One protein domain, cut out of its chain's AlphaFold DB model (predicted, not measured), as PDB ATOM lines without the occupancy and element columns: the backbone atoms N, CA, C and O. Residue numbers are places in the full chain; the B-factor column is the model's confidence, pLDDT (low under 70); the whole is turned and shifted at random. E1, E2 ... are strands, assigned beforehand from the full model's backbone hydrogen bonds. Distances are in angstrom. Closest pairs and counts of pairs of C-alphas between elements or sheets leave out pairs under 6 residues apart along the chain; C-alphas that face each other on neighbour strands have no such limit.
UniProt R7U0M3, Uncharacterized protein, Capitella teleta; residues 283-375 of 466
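What this domain is: This is residues 283 to 375 of the 466 residues of an uncharacterized protein of Capitella teleta (UniProt R7U0M3). What shape? With little regular structure, small antiparallel hairpins form an elongated row: E8-E9 at one end, E6-E7, E4-E5, then E2-E3 with E1. How large? The printed part has 93 residues, 31 in nine named strands, E1 to E9; it is all strand and only just loose, close to compact, with radius of gyration of the C-alphas 15.0 A and spans of 50 by 28 by 16 A.

Where its parts are: Which is longest? E1, residues 295-299, begins at C-alpha 295 (-5.093, -14.448, 41.762) and is 13.4 A long. The others? E2 is 311-313, E3 319-321, E4 326-328, E5 331-333, E6 353-355, E7 358-360, E8 365-368 and E9 371-374, ending at C-alpha 374 (-45.560, -19.406, 43.681).

How they stand to each other: Which strands pair? In E8 and E9, a hairpin, N 366 and O 373 are within hydrogen-bond range at 2.8 A. What is apart? E5 and E6 are apart, for instance.

The domain as a whole: Which links are long? The links E1 to E2 and E5 to E6 are long, and the printed part has no cut. Low confidence? Residues 302-303 are under pLDDT 70.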
ATOM      1  N   ARG A 283      -5.332 -10.422  38.712       85.31
ATOM      2  CA  ARG A 283      -5.728 -10.365  37.303       85.31
ATOM      3  C   ARG A 283      -7.229 -10.182  37.221       85.31
ATOM      4  O   ARG A 283      -7.978 -10.849  37.937       85.31
ATOM      5  N   LEU A 284      -7.659  -9.242  36.389       87.31
ATOM      6  CA  LEU A 284      -9.076  -9.034  36.141       87.31
ATOM      7  C   LEU A 284      -9.636 -10.183  35.316       87.31
ATOM      8  O   LEU A 284      -8.926 -10.849  34.566       87.31
ATOM      9  N   LEU A 285     -10.941 -10.372  35.437       88.81
ATOM     10  CA  LEU A 285     -11.704 -11.255  34.576       88.81
ATOM     11  C   LEU A 285     -11.386 -10.993  33.087       88.81
ATOM     12  O   LEU A 285     -11.400  -9.843  32.646       88.81
ATOM     13  N   GLY A 286     -11.036 -12.049  32.349       87.19
ATOM     14  CA  GLY A 286     -10.588 -12.003  30.952       87.19
ATOM     15  C   GLY A 286      -9.092 -11.741  30.729       87.19
ATOM     16  O   GLY A 286      -8.626 -11.894  29.606       87.19
ATOM     17  N   GLN A 287      -8.318 -11.369  31.755       89.38
ATOM     18  CA  GLN A 287      -6.866 -11.203  31.621       89.38
ATOM     19  C   GLN A 287      -6.125 -12.535  31.735       89.38
ATOM     20  O   GLN A 287      -6.573 -13.443  32.439       89.38
ATOM     21  N   GLU A 288      -4.956 -12.618  31.098       90.25
ATOM     22  CA  GLU A 288      -4.067 -13.774  31.202       90.25
ATOM     23  C   GLU A 288      -3.580 -13.984  32.645       90.25
ATOM     24  O   GLU A 288      -3.121 -13.067  33.336       90.25
ATOM     25  N   CYS A 289      -3.678 -15.222  33.109       88.12
ATOM     26  CA  CYS A 289      -3.308 -15.666  34.437       88.12
ATOM     27  C   CYS A 289      -2.365 -16.872  34.354       88.12
ATOM     28  O   CYS A 289      -2.434 -17.691  33.444       88.12
ATOM     29  N   SER A 290      -1.468 -16.972  35.335       84.06
ATOM     30  CA  SER A 290      -0.617 -18.139  35.547       84.06
ATOM     31  C   SER A 290      -1.184 -18.897  36.735       84.06
ATOM     32  O   SER A 290      -1.537 -18.278  37.744       84.06
ATOM     33  N   THR A 291      -1.266 -20.220  36.626       73.19
ATOM     34  CA  THR A 291      -1.849 -21.101  37.647       73.19
ATOM     35  C   THR A 291      -1.112 -21.058  38.988       73.19
ATOM     36  O   THR A 291      -1.699 -21.445  39.994       73.19
ATOM     37  N   PHE A 292       0.135 -20.576  39.020       71.00
ATOM     38  CA  PHE A 292       0.975 -20.580  40.223       71.00
ATOM     39  C   PHE A 292       1.101 -19.219  40.927       71.00
ATOM     40  O   PHE A 292       1.267 -19.207  42.141       71.00
ATOM     41  N   ASP A 293       0.952 -18.095  40.214       72.81
ATOM     42  CA  ASP A 293       1.288 -16.764  40.762       72.81
ATOM     43  C   ASP A 293       0.164 -15.722  40.687       72.81
ATOM     44  O   ASP A 293       0.256 -14.665  41.314       72.81
ATOM     45  N   HIS A 294      -0.901 -15.963  39.916       79.81
ATOM     46  CA  HIS A 294      -1.932 -14.947  39.693       79.81
ATOM     47  C   HIS A 294      -3.234 -15.288  40.407       79.81
ATOM     48  O   HIS A 294      -3.794 -16.371  40.250       79.81
ATOM     49  N   THR A 295      -3.768 -14.318  41.151       87.00
ATOM     50  CA  THR A 295      -5.093 -14.448  41.762       87.00
ATOM     51  C   THR A 295      -6.120 -13.704  40.919       87.00
ATOM     52  O   THR A 295      -6.035 -12.489  40.743       87.00
ATOM     53  N   CYS A 296      -7.112 -14.416  40.394       88.44
ATOM     54  CA  CYS A 296      -8.187 -13.786  39.638       88.44
ATOM     55  C   CYS A 296      -9.123 -13.000  40.563       88.44
ATOM     56  O   CYS A 296      -9.444 -13.434  41.674       88.44
ATOM     57  N   VAL A 297      -9.572 -11.838  40.095       88.12
ATOM     58  CA  VAL A 297     -10.558 -10.996  40.774       88.12
ATOM     59  C   VAL A 297     -11.638 -10.526  39.804       88.12
ATOM     60  O   VAL A 297     -11.380 -10.264  38.632       88.12
ATOM     61  N   GLN A 298     -12.856 -10.378  40.315       86.44
ATOM     62  CA  GLN A 298     -13.969  -9.729  39.621       86.44
ATOM     63  C   GLN A 298     -14.513  -8.555  40.423       86.44
ATOM     64  O   GLN A 298     -14.446  -8.553  41.650       86.44
ATOM     65  N   LEU A 299     -15.126  -7.587  39.753       80.38
ATOM     66  CA  LEU A 299     -15.823  -6.487  40.401       80.38
ATOM     67  C   LEU A 299     -17.145  -6.988  41.006       80.38
ATOM     68  O   LEU A 299     -18.024  -7.486  40.304       80.38
ATOM     69  N   GLY A 300     -17.311  -6.869  42.322       77.25
ATOM     70  CA  GLY A 300     -18.553  -7.223  43.003       77.25
ATOM     71  C   GLY A 300     -19.669  -6.224  42.688       77.25
ATOM     72  O   GLY A 300     -19.544  -5.042  42.992       77.25
ATOM     73  N   ILE A 301     -20.790  -6.697  42.140       71.25
ATOM     74  CA  ILE A 301     -21.901  -5.841  41.668       71.25
ATOM     75  C   ILE A 301     -22.510  -4.997  42.796       71.25
ATOM     76  O   ILE A 301     -22.846  -3.834  42.590       71.25
ATOM     77  N   ALA A 302     -22.625  -5.563  44.000       65.56
ATOM     78  CA  ALA A 302     -23.189  -4.862  45.153       65.56
ATOM     79  C   ALA A 302     -22.172  -3.950  45.861       65.56
ATOM     80  O   ALA A 302     -22.543  -2.901  46.378       65.56
ATOM     81  N   SER A 303     -20.896  -4.344  45.901       64.69
ATOM     82  CA  SER A 303     -19.869  -3.666  46.701       64.69
ATOM     83  C   SER A 303     -19.013  -2.680  45.909       64.69
ATOM     84  O   SER A 303     -18.319  -1.877  46.527       64.69
ATOM     85  N   ARG A 304     -19.007  -2.769  44.569       71.00
ATOM     86  CA  ARG A 304     -17.993  -2.154  43.690       71.00
ATOM     87  C   ARG A 304     -16.553  -2.413  44.156       71.00
ATOM     88  O   ARG A 304     -15.666  -1.611  43.901       71.00
ATOM     89  N   ARG A 305     -16.321  -3.525  44.862       75.31
ATOM     90  CA  ARG A 305     -14.988  -3.975  45.282       75.31
ATOM     91  C   ARG A 305     -14.622  -5.230  44.528       75.31
ATOM     92  O   ARG A 305     -15.478  -6.090  44.312       75.31
ATOM     93  N   TYR A 306     -13.348  -5.361  44.204       81.88
ATOM     94  CA  TYR A 306     -12.828  -6.588  43.627       81.88
ATOM     95  C   TYR A 306     -12.898  -7.746  44.634       81.88
ATOM     96  O   TYR A 306     -12.584  -7.589  45.814       81.88
ATOM     97  N   THR A 307     -13.360  -8.907  44.179       78.81
ATOM     98  CA  THR A 307     -13.501 -10.130  44.971       78.81
ATOM     99  C   THR A 307     -12.985 -11.334  44.195       78.81
ATOM    100  O   THR A 307     -13.148 -11.425  42.980       78.81
ATOM    101  N   HIS A 308     -12.401 -12.283  44.921       83.62
ATOM    102  CA  HIS A 308     -11.971 -13.578  44.392       83.62
ATOM    103  C   HIS A 308     -13.135 -14.569  44.235       83.62
ATOM    104  O   HIS A 308     -12.981 -15.646  43.665       83.62
ATOM    105  N   LEU A 309     -14.319 -14.245  44.769       84.25
ATOM    106  CA  LEU A 309     -15.432 -15.187  44.838       84.25
ATOM    107  C   LEU A 309     -16.006 -15.475  43.462       84.25
ATOM    108  O   LEU A 309     -16.786 -14.690  42.946       84.25
ATOM    109  N   GLY A 310     -15.747 -16.655  42.920       84.81
ATOM    110  CA  GLY A 310     -16.389 -17.109  41.693       84.81
ATOM    111  C   GLY A 310     -15.629 -16.791  40.413       84.81
ATOM    112  O   GLY A 310     -16.243 -16.752  39.349       84.81
ATOM    113  N   VAL A 311     -14.327 -16.547  40.540       91.44
ATOM    114  CA  VAL A 311     -13.381 -16.418  39.437       91.44
ATOM    115  C   VAL A 311     -12.185 -17.317  39.693       91.44
ATOM    116  O   VAL A 311     -11.722 -17.425  40.826       91.44
ATOM    117  N   THR A 312     -11.698 -17.967  38.650       92.25
ATOM    118  CA  THR A 312     -10.535 -18.858  38.697       92.25
ATOM    119  C   THR A 312      -9.712 -18.675  37.441       92.25
ATOM    120  O   THR A 312     -10.243 -18.279  36.408       92.25
ATOM    121  N   CYS A 313      -8.422 -18.984  37.518       92.12
ATOM    122  CA  CYS A 313      -7.622 -19.100  36.310       92.12
ATOM    123  C   CYS A 313      -8.093 -20.342  35.543       92.12
ATOM    124  O   CYS A 313      -7.992 -21.456  36.061       92.12
ATOM    125  N   GLY A 314      -8.706 -20.134  34.379       89.81
ATOM    126  CA  GLY A 314      -9.222 -21.198  33.530       89.81
ATOM    127  C   GLY A 314      -8.100 -21.976  32.849       89.81
ATOM    128  O   GLY A 314      -6.938 -21.567  32.841       89.81
ATOM    129  N   THR A 315      -8.446 -23.097  32.219       87.94
ATOM    130  CA  THR A 315      -7.487 -23.906  31.444       87.94
ATOM    131  C   THR A 315      -6.956 -23.174  30.211       87.94
ATOM    132  O   THR A 315      -5.925 -23.561  29.675       87.94
ATOM    133  N   SER A 316      -7.642 -22.114  29.774       90.75
ATOM    134  CA  SER A 316      -7.193 -21.210  28.712       90.75
ATOM    135  C   SER A 316      -6.017 -20.316  29.125       90.75
ATOM    136  O   SER A 316      -5.493 -19.587  28.287       90.75
ATOM    137  N   GLY A 317      -5.622 -20.324  30.405       90.19
ATOM    138  CA  GLY A 317      -4.651 -19.373  30.937       90.19
ATOM    139  C   GLY A 317      -5.224 -17.962  31.077       90.19
ATOM    140  O   GLY A 317      -4.461 -17.008  31.151       90.19
ATOM    141  N   SER A 318      -6.551 -17.803  31.114       92.50
ATOM    142  CA  SER A 318      -7.219 -16.526  31.385       92.50
ATOM    143  C   SER A 318      -8.141 -16.615  32.602       92.50
ATOM    144  O   SER A 318      -8.619 -17.691  32.969       92.50
ATOM    145  N   CYS A 319      -8.358 -15.494  33.289       91.81
ATOM    146  CA  CYS A 319      -9.282 -15.443  34.414       91.81
ATOM    147  C   CYS A 319     -10.718 -15.613  33.920       91.81
ATOM    148  O   CYS A 319     -11.251 -14.748  33.229       91.81
ATOM    149  N   GLU A 320     -11.360 -16.696  34.339       94.25
ATOM    150  CA  GLU A 320     -12.697 -17.098  33.921       94.25
ATOM    151  C   GLU A 320     -13.644 -17.183  35.121       94.25
ATOM    152  O   GLU A 320     -13.239 -17.294  36.283       94.25
ATOM    153  N   CYS A 321     -14.943 -17.137  34.844       93.75
ATOM    154  CA  CYS A 321     -15.957 -17.345  35.865       93.75
ATOM    155  C   CYS A 321     -15.996 -18.809  36.305       93.75
ATOM    156  O   CYS A 321     -16.073 -19.709  35.471       93.75
ATOM    157  N   THR A 322     -16.018 -19.060  37.615       89.94
ATOM    158  CA  THR A 322     -16.142 -20.435  38.113       89.94
ATOM    159  C   THR A 322     -17.478 -21.032  37.693       89.94
ATOM    160  O   THR A 322     -18.501 -20.338  37.681       89.94
ATOM    161  N   GLY A 323     -17.437 -22.329  37.368       83.62
ATOM    162  CA  GLY A 323     -18.464 -23.085  36.652       83.62
ATOM    163  C   GLY A 323     -19.890 -22.569  36.816       83.62
ATOM    164  O   GLY A 323     -20.438 -22.556  37.919       83.62
ATOM    165  N   GLY A 324     -20.500 -22.193  35.691       81.25
ATOM    166  CA  GLY A 324     -21.919 -21.869  35.621       81.25
ATOM    167  C   GLY A 324     -22.306 -20.421  35.889       81.25
ATOM    168  O   GLY A 324     -23.469 -20.125  36.158       81.25
ATOM    169  N   LYS A 325     -21.348 -19.505  35.819       91.12
ATOM    170  CA  LYS A 325     -21.607 -18.068  35.755       91.12
ATOM    171  C   LYS A 325     -21.171 -17.543  34.394       91.12
ATOM    172  O   LYS A 325     -20.181 -18.011  33.841       91.12
ATOM    173  N   LYS A 326     -21.899 -16.561  33.874       92.19
ATOM    174  CA  LYS A 326     -21.563 -15.857  32.638       92.19
ATOM    175  C   LYS A 326     -20.724 -14.615  32.924       92.19
ATOM    176  O   LYS A 326     -20.876 -13.966  33.963       92.19
ATOM    177  N   HIS A 327     -19.882 -14.283  31.957       91.06
ATOM    178  CA  HIS A 327     -19.068 -13.079  31.932       91.06
ATOM    179  C   HIS A 327     -19.912 -11.862  31.527       91.06
ATOM    180  O   HIS A 327     -20.469 -11.848  30.431       91.06
ATOM    181  N   VAL A 328     -20.017 -10.842  32.383       88.81
ATOM    182  CA  VAL A 328     -20.642  -9.555  32.035       88.81
ATOM    183  C   VAL A 328     -19.788  -8.411  32.578       88.81
ATOM    184  O   VAL A 328     -19.778  -8.139  33.778       88.81
ATOM    185  N   GLY A 329     -19.068  -7.727  31.684       87.12
ATOM    186  CA  GLY A 329     -18.083  -6.715  32.073       87.12
ATOM    187  C   GLY A 329     -16.950  -7.345  32.885       87.12
ATOM    188  O   GLY A 329     -16.411  -8.361  32.476       87.12
ATOM    189  N   TYR A 330     -16.633  -6.789  34.054       85.31
ATOM    190  CA  TYR A 330     -15.643  -7.353  34.984       85.31
ATOM    191  C   TYR A 330     -16.271  -8.244  36.066       85.31
ATOM    192  O   TYR A 330     -15.665  -8.443  37.119       85.31
ATOM    193  N   SER A 331     -17.493  -8.742  35.849       89.56
ATOM    194  CA  SER A 331     -18.271  -9.486  36.843       89.56
ATOM    195  C   SER A 331     -18.797 -10.816  36.295       89.56
ATOM    196  O   SER A 331     -19.256 -10.924  35.159       89.56
ATOM    197  N   CYS A 332     -18.803 -11.828  37.153       91.62
ATOM    198  CA  CYS A 332     -19.393 -13.140  36.943       91.62
ATOM    199  C   CYS A 332     -20.789 -13.198  37.549       91.62
ATOM    200  O   CYS A 332     -20.958 -13.188  38.774       91.62
ATOM    201  N   MET A 333     -21.795 -13.325  36.689       92.12
ATOM    202  CA  MET A 333     -23.199 -13.379  37.088       92.12
ATOM    203  C   MET A 333     -23.814 -14.746  36.839       92.12
ATOM    204  O   MET A 333     -23.434 -15.461  35.919       92.12
ATOM    205  N   LYS A 334     -24.817 -15.096  37.646       93.06
ATOM    206  CA  LYS A 334     -25.740 -16.176  37.295       93.06
ATOM    207  C   LYS A 334     -26.611 -15.754  36.108       93.06
ATOM    208  O   LYS A 334     -26.780 -14.566  35.838       93.06
ATOM    209  N   TRP A 335     -27.170 -16.732  35.414       94.94
ATOM    210  CA  TRP A 335     -28.082 -16.509  34.298       94.94
ATOM    211  C   TRP A 335     -29.421 -15.953  34.795       94.94
ATOM    212  O   TRP A 335     -29.956 -16.402  35.819       94.94
ATOM    213  N   ASN A 336     -29.958 -14.965  34.077       96.06
ATOM    214  CA  ASN A 336     -31.257 -14.378  34.390       96.06
ATOM    215  C   ASN A 336     -32.392 -15.354  34.041       96.06
ATOM    216  O   ASN A 336     -32.241 -16.240  33.201       96.06
ATOM    217  N   ILE A 337     -33.563 -15.173  34.658       96.31
ATOM    218  CA  ILE A 337     -34.752 -15.938  34.269       96.31
ATOM    219  C   ILE A 337     -35.101 -15.593  32.812       96.31
ATOM    220  O   ILE A 337     -35.126 -14.421  32.442       96.31
ATOM    221  N   ASN A 338     -35.380 -16.620  32.013       96.12
ATOM    222  CA  ASN A 338     -35.587 -16.634  30.562       96.12
ATOM    223  C   ASN A 338     -34.330 -16.449  29.700       96.12
ATOM    224  O   ASN A 338     -34.444 -16.381  28.479       96.12
ATOM    225  N   GLU A 339     -33.139 -16.417  30.297       96.38
ATOM    226  CA  GLU A 339     -31.889 -16.355  29.544       96.38
ATOM    227  C   GLU A 339     -31.411 -17.752  29.117       96.38
ATOM    228  O   GLU A 339     -31.587 -18.726  29.855       96.38
ATOM    229  N   GLN A 340     -30.817 -17.841  27.923       95.25
ATOM    230  CA  GLN A 340     -30.250 -19.067  27.353       95.25
ATOM    231  C   GLN A 340     -28.747 -19.161  27.632       95.25
ATOM    232  O   GLN A 340     -28.055 -18.165  27.483       95.25
ATOM    233  N   GLY A 341     -28.251 -20.357  27.957       92.94
ATOM    234  CA  GLY A 341     -26.831 -20.663  28.161       92.94
ATOM    235  C   GLY A 341     -26.502 -21.378  29.476       92.94
ATOM    236  O   GLY A 341     -25.334 -21.654  29.743       92.94
ATOM    237  N   CYS A 342     -27.500 -21.711  30.299       95.69
ATOM    238  CA  CYS A 342     -27.263 -22.532  31.486       95.69
ATOM    239  C   CYS A 342     -27.011 -24.003  31.096       95.69
ATOM    240  O   CYS A 342     -27.677 -24.545  30.221       95.69
ATOM    241  N   GLY A 343     -26.063 -24.662  31.754       94.25
ATOM    242  CA  GLY A 343     -25.888 -26.118  31.737       94.25
ATOM    243  C   GLY A 343     -26.619 -26.808  32.891       94.25
ATOM    244  O   GLY A 343     -27.201 -27.868  32.703       94.25
ATOM    245  N   ASP A 344     -26.669 -26.162  34.059       94.94
ATOM    246  CA  ASP A 344     -27.232 -26.721  35.292       94.94
ATOM    247  C   ASP A 344     -28.113 -25.718  36.040       94.94
ATOM    248  O   ASP A 344     -27.966 -24.501  35.924       94.94
ATOM    249  N   SER A 345     -29.020 -26.212  36.886       95.50
ATOM    250  CA  SER A 345     -29.973 -25.352  37.607       95.50
ATOM    251  C   SER A 345     -29.322 -24.410  38.627       95.50
ATOM    252  O   SER A 345     -29.827 -23.313  38.853       95.50
ATOM    253  N   TYR A 346     -28.172 -24.769  39.212       93.38
ATOM    254  CA  TYR A 346     -27.483 -23.900  40.180       93.38
ATOM    255  C   TYR A 346     -26.937 -22.602  39.543       93.38
ATOM    256  O   TYR A 346     -26.615 -21.644  40.258       93.38
ATOM    257  N   GLN A 347     -26.857 -22.574  38.210       93.81
ATOM    258  CA  GLN A 347     -26.360 -21.477  37.382       93.81
ATOM    259  C   GLN A 347     -27.404 -20.374  37.173       93.81
ATOM    260  O   GLN A 347     -27.057 -19.249  36.816       93.81
ATOM    261  N   CYS A 348     -28.676 -20.676  37.428       96.19
ATOM    262  CA  CYS A 348     -29.787 -19.743  37.329       96.19
ATOM    263  C   CYS A 348     -29.979 -18.964  38.639       96.19
ATOM    264  O   CYS A 348     -29.745 -19.478  39.739       96.19
ATOM    265  N   GLN A 349     -30.408 -17.705  38.544       94.69
ATOM    266  CA  GLN A 349     -30.777 -16.907  39.719       94.69
ATOM    267  C   GLN A 349     -32.276 -16.985  40.040       94.69
ATOM    268  O   GLN A 349     -33.076 -17.498  39.260       94.69
ATOM    269  N   GLY A 350     -32.662 -16.453  41.202       93.62
ATOM    270  CA  GLY A 350     -34.071 -16.246  41.545       93.62
ATOM    271  C   GLY A 350     -34.891 -17.526  41.724       93.62
ATOM    272  O   GLY A 350     -36.106 -17.474  41.595       93.62
ATOM    273  N   GLY A 351     -34.254 -18.672  41.993       94.38
ATOM    274  CA  GLY A 351     -34.945 -19.958  42.149       94.38
ATOM    275  C   GLY A 351     -35.413 -20.598  40.836       94.38
ATOM    276  O   GLY A 351     -36.211 -21.531  40.872       94.38
ATOM    277  N   ALA A 352     -34.946 -20.110  39.682       96.62
ATOM    278  CA  ALA A 352     -35.192 -20.761  38.400       96.62
ATOM    279  C   ALA A 352     -34.366 -22.052  38.247       96.62
ATOM    280  O   ALA A 352     -33.291 -22.195  38.824       96.62
ATOM    281  N   LEU A 353     -34.878 -22.976  37.436       97.12
ATOM    282  CA  LEU A 353     -34.224 -24.220  37.039       97.12
ATOM    283  C   LEU A 353     -33.741 -24.109  35.594       97.12
ATOM    284  O   LEU A 353     -34.381 -23.456  34.769       97.12
ATOM    285  N   CYS A 354     -32.632 -24.767  35.270       97.44
ATOM    286  CA  CYS A 354     -32.160 -24.825  33.895       97.44
ATOM    287  C   CYS A 354     -32.939 -25.899  33.133       97.44
ATOM    288  O   CYS A 354     -32.792 -27.089  33.397       97.44
ATOM    289  N   VAL A 355     -33.784 -25.483  32.191       97.38
ATOM    290  CA  VAL A 355     -34.607 -26.381  31.377       97.38
ATOM    291  C   VAL A 355     -34.257 -26.152  29.914       97.38
ATOM    292  O   VAL A 355     -34.551 -25.092  29.361       97.38
ATOM    293  N   ARG A 356     -33.628 -27.155  29.285       96.62
ATOM    294  CA  ARG A 356     -33.166 -27.104  27.882       96.62
ATOM    295  C   ARG A 356     -32.295 -25.874  27.597       96.62
ATOM    296  O   ARG A 356     -32.571 -25.097  26.689       96.62
ATOM    297  N   GLY A 357     -31.293 -25.652  28.442       95.75
ATOM    298  CA  GLY A 357     -30.374 -24.528  28.295       95.75
ATOM    299  C   GLY A 357     -30.948 -23.160  28.663       95.75
ATOM    300  O   GLY A 357     -30.240 -22.171  28.543       95.75
ATOM    301  N   THR A 358     -32.209 -23.064  29.101       97.38
ATOM    302  CA  THR A 358     -32.851 -21.793  29.476       97.38
ATOM    303  C   THR A 358     -33.249 -21.801  30.947       97.38
ATOM    304  O   THR A 358     -33.905 -22.737  31.403       97.38
ATOM    305  N   CYS A 359     -32.935 -20.743  31.691       97.81
ATOM    306  CA  CYS A 359     -33.387 -20.613  33.075       97.81
ATOM    307  C   CYS A 359     -34.891 -20.324  33.131       97.81
ATOM    308  O   CYS A 359     -35.330 -19.258  32.711       97.81
ATOM    309  N   ARG A 360     -35.704 -21.241  33.658       98.00
ATOM    310  CA  ARG A 360     -37.166 -21.092  33.759       98.00
ATOM    311  C   ARG A 360     -37.657 -21.364  35.172       98.00
ATOM    312  O   ARG A 360     -37.088 -22.182  35.890       98.00
ATOM    313  N   CYS A 361     -38.731 -20.691  35.575       97.88
ATOM    314  CA  CYS A 361     -39.365 -21.007  36.848       97.88
ATOM    315  C   CYS A 361     -39.993 -22.410  36.824       97.88
ATOM    316  O   CYS A 361     -40.519 -22.813  35.782       97.88
ATOM    317  N   PRO A 362     -39.969 -23.140  37.954       97.25
ATOM    318  CA  PRO A 362     -40.668 -24.415  38.081       97.25
ATOM    319  C   PRO A 362     -42.173 -24.281  37.801       97.25
ATOM    320  O   PRO A 362     -42.759 -23.206  37.961       97.25
ATOM    321  N   SER A 363     -42.827 -25.389  37.445       95.50
ATOM    322  CA  SER A 363     -44.287 -25.435  37.289       95.50
ATOM    323  C   SER A 363     -44.997 -24.940  38.555       95.50
ATOM    324  O   SER A 363     -44.650 -25.331  39.666       95.50
ATOM    325  N   GLY A 364     -45.993 -24.064  38.391       94.81
ATOM    326  CA  GLY A 364     -46.715 -23.432  39.505       94.81
ATOM    327  C   GLY A 364     -46.094 -22.126  40.023       94.81
ATOM    328  O   GLY A 364     -46.683 -21.483  40.890       94.81
ATOM    329  N   TYR A 365     -44.958 -21.690  39.472       97.00
ATOM    330  CA  TYR A 365     -44.315 -20.418  39.806       97.00
ATOM    331  C   TYR A 365     -44.409 -19.425  38.637       97.00
ATOM    332  O   TYR A 365     -44.405 -19.801  37.465       97.00
ATOM    333  N   SER A 366     -44.495 -18.136  38.956       95.38
ATOM    334  CA  SER A 366     -44.404 -17.018  38.013       95.38
ATOM    335  C   SER A 366     -43.246 -16.100  38.381       95.38
ATOM    336  O   SER A 366     -42.869 -15.996  39.547       95.38
ATOM    337  N   VAL A 367     -42.687 -15.419  37.383       96.00
ATOM    338  CA  VAL A 367     -41.614 -14.448  37.600       96.00
ATOM    339  C   VAL A 367     -42.188 -13.184  38.233       96.00
ATOM    340  O   VAL A 367     -43.079 -12.559  37.662       96.00
ATOM    341  N   TYR A 368     -41.650 -12.784  39.380       94.75
ATOM    342  CA  TYR A 368     -41.919 -11.502  40.022       94.75
ATOM    343  C   TYR A 368     -40.606 -10.925  40.557       94.75
ATOM    344  O   TYR A 368     -39.896 -11.595  41.304       94.75
ATOM    345  N   ASN A 369     -40.246  -9.702  40.150       92.25
ATOM    346  CA  ASN A 369     -38.982  -9.041  40.520       92.25
ATOM    347  C   ASN A 369     -37.734  -9.936  40.360       92.25
ATOM    348  O   ASN A 369     -36.913 -10.049  41.270       92.25
ATOM    349  N   SER A 370     -37.599 -10.593  39.201       93.50
ATOM    350  CA  SER A 370     -36.476 -11.497  38.887       93.50
ATOM    351  C   SER A 370     -36.339 -12.712  39.820       93.50
ATOM    352  O   SER A 370     -35.273 -13.326  39.884       93.50
ATOM    353  N   GLN A 371     -37.413 -13.083  40.521       95.75
ATOM    354  CA  GLN A 371     -37.508 -14.289  41.340       95.75
ATOM    355  C   GLN A 371     -38.734 -15.114  40.946       95.75
ATOM    356  O   GLN A 371     -39.754 -14.582  40.510       95.75
ATOM    357  N   CYS A 372     -38.639 -16.429  41.096       96.31
ATOM    358  CA  CYS A 372     -39.751 -17.346  40.928       96.31
ATOM    359  C   CYS A 372     -40.598 -17.345  42.200       96.31
ATOM    360  O   CYS A 372     -40.160 -17.818  43.247       96.31
ATOM    361  N   VAL A 373     -41.826 -16.841  42.101       95.50
ATOM    362  CA  VAL A 373     -42.793 -16.788  43.204       95.50
ATOM    363  C   VAL A 373     -43.966 -17.706  42.879       95.50
ATOM    364  O   VAL A 373     -44.417 -17.759  41.734       95.50
ATOM    365  N   LYS A 374     -44.448 -18.467  43.864       94.38
ATOM    366  CA  LYS A 374     -45.560 -19.406  43.681       94.38
ATOM    367  C   LYS A 374     -46.826 -18.636  43.288       94.38
ATOM    368  O   LYS A 374     -47.170 -17.640  43.924       94.38
ATOM    369  N   ARG A 375     -47.515 -19.076  42.230       88.38
ATOM    370  CA  ARG A 375     -48.795 -18.481  41.815       88.38
ATOM    371  C   ARG A 375     -49.812 -18.675  42.944       88.38
ATOM    372  O   ARG A 375     -50.179 -19.808  43.232       88.38
TER     373      ARG A 375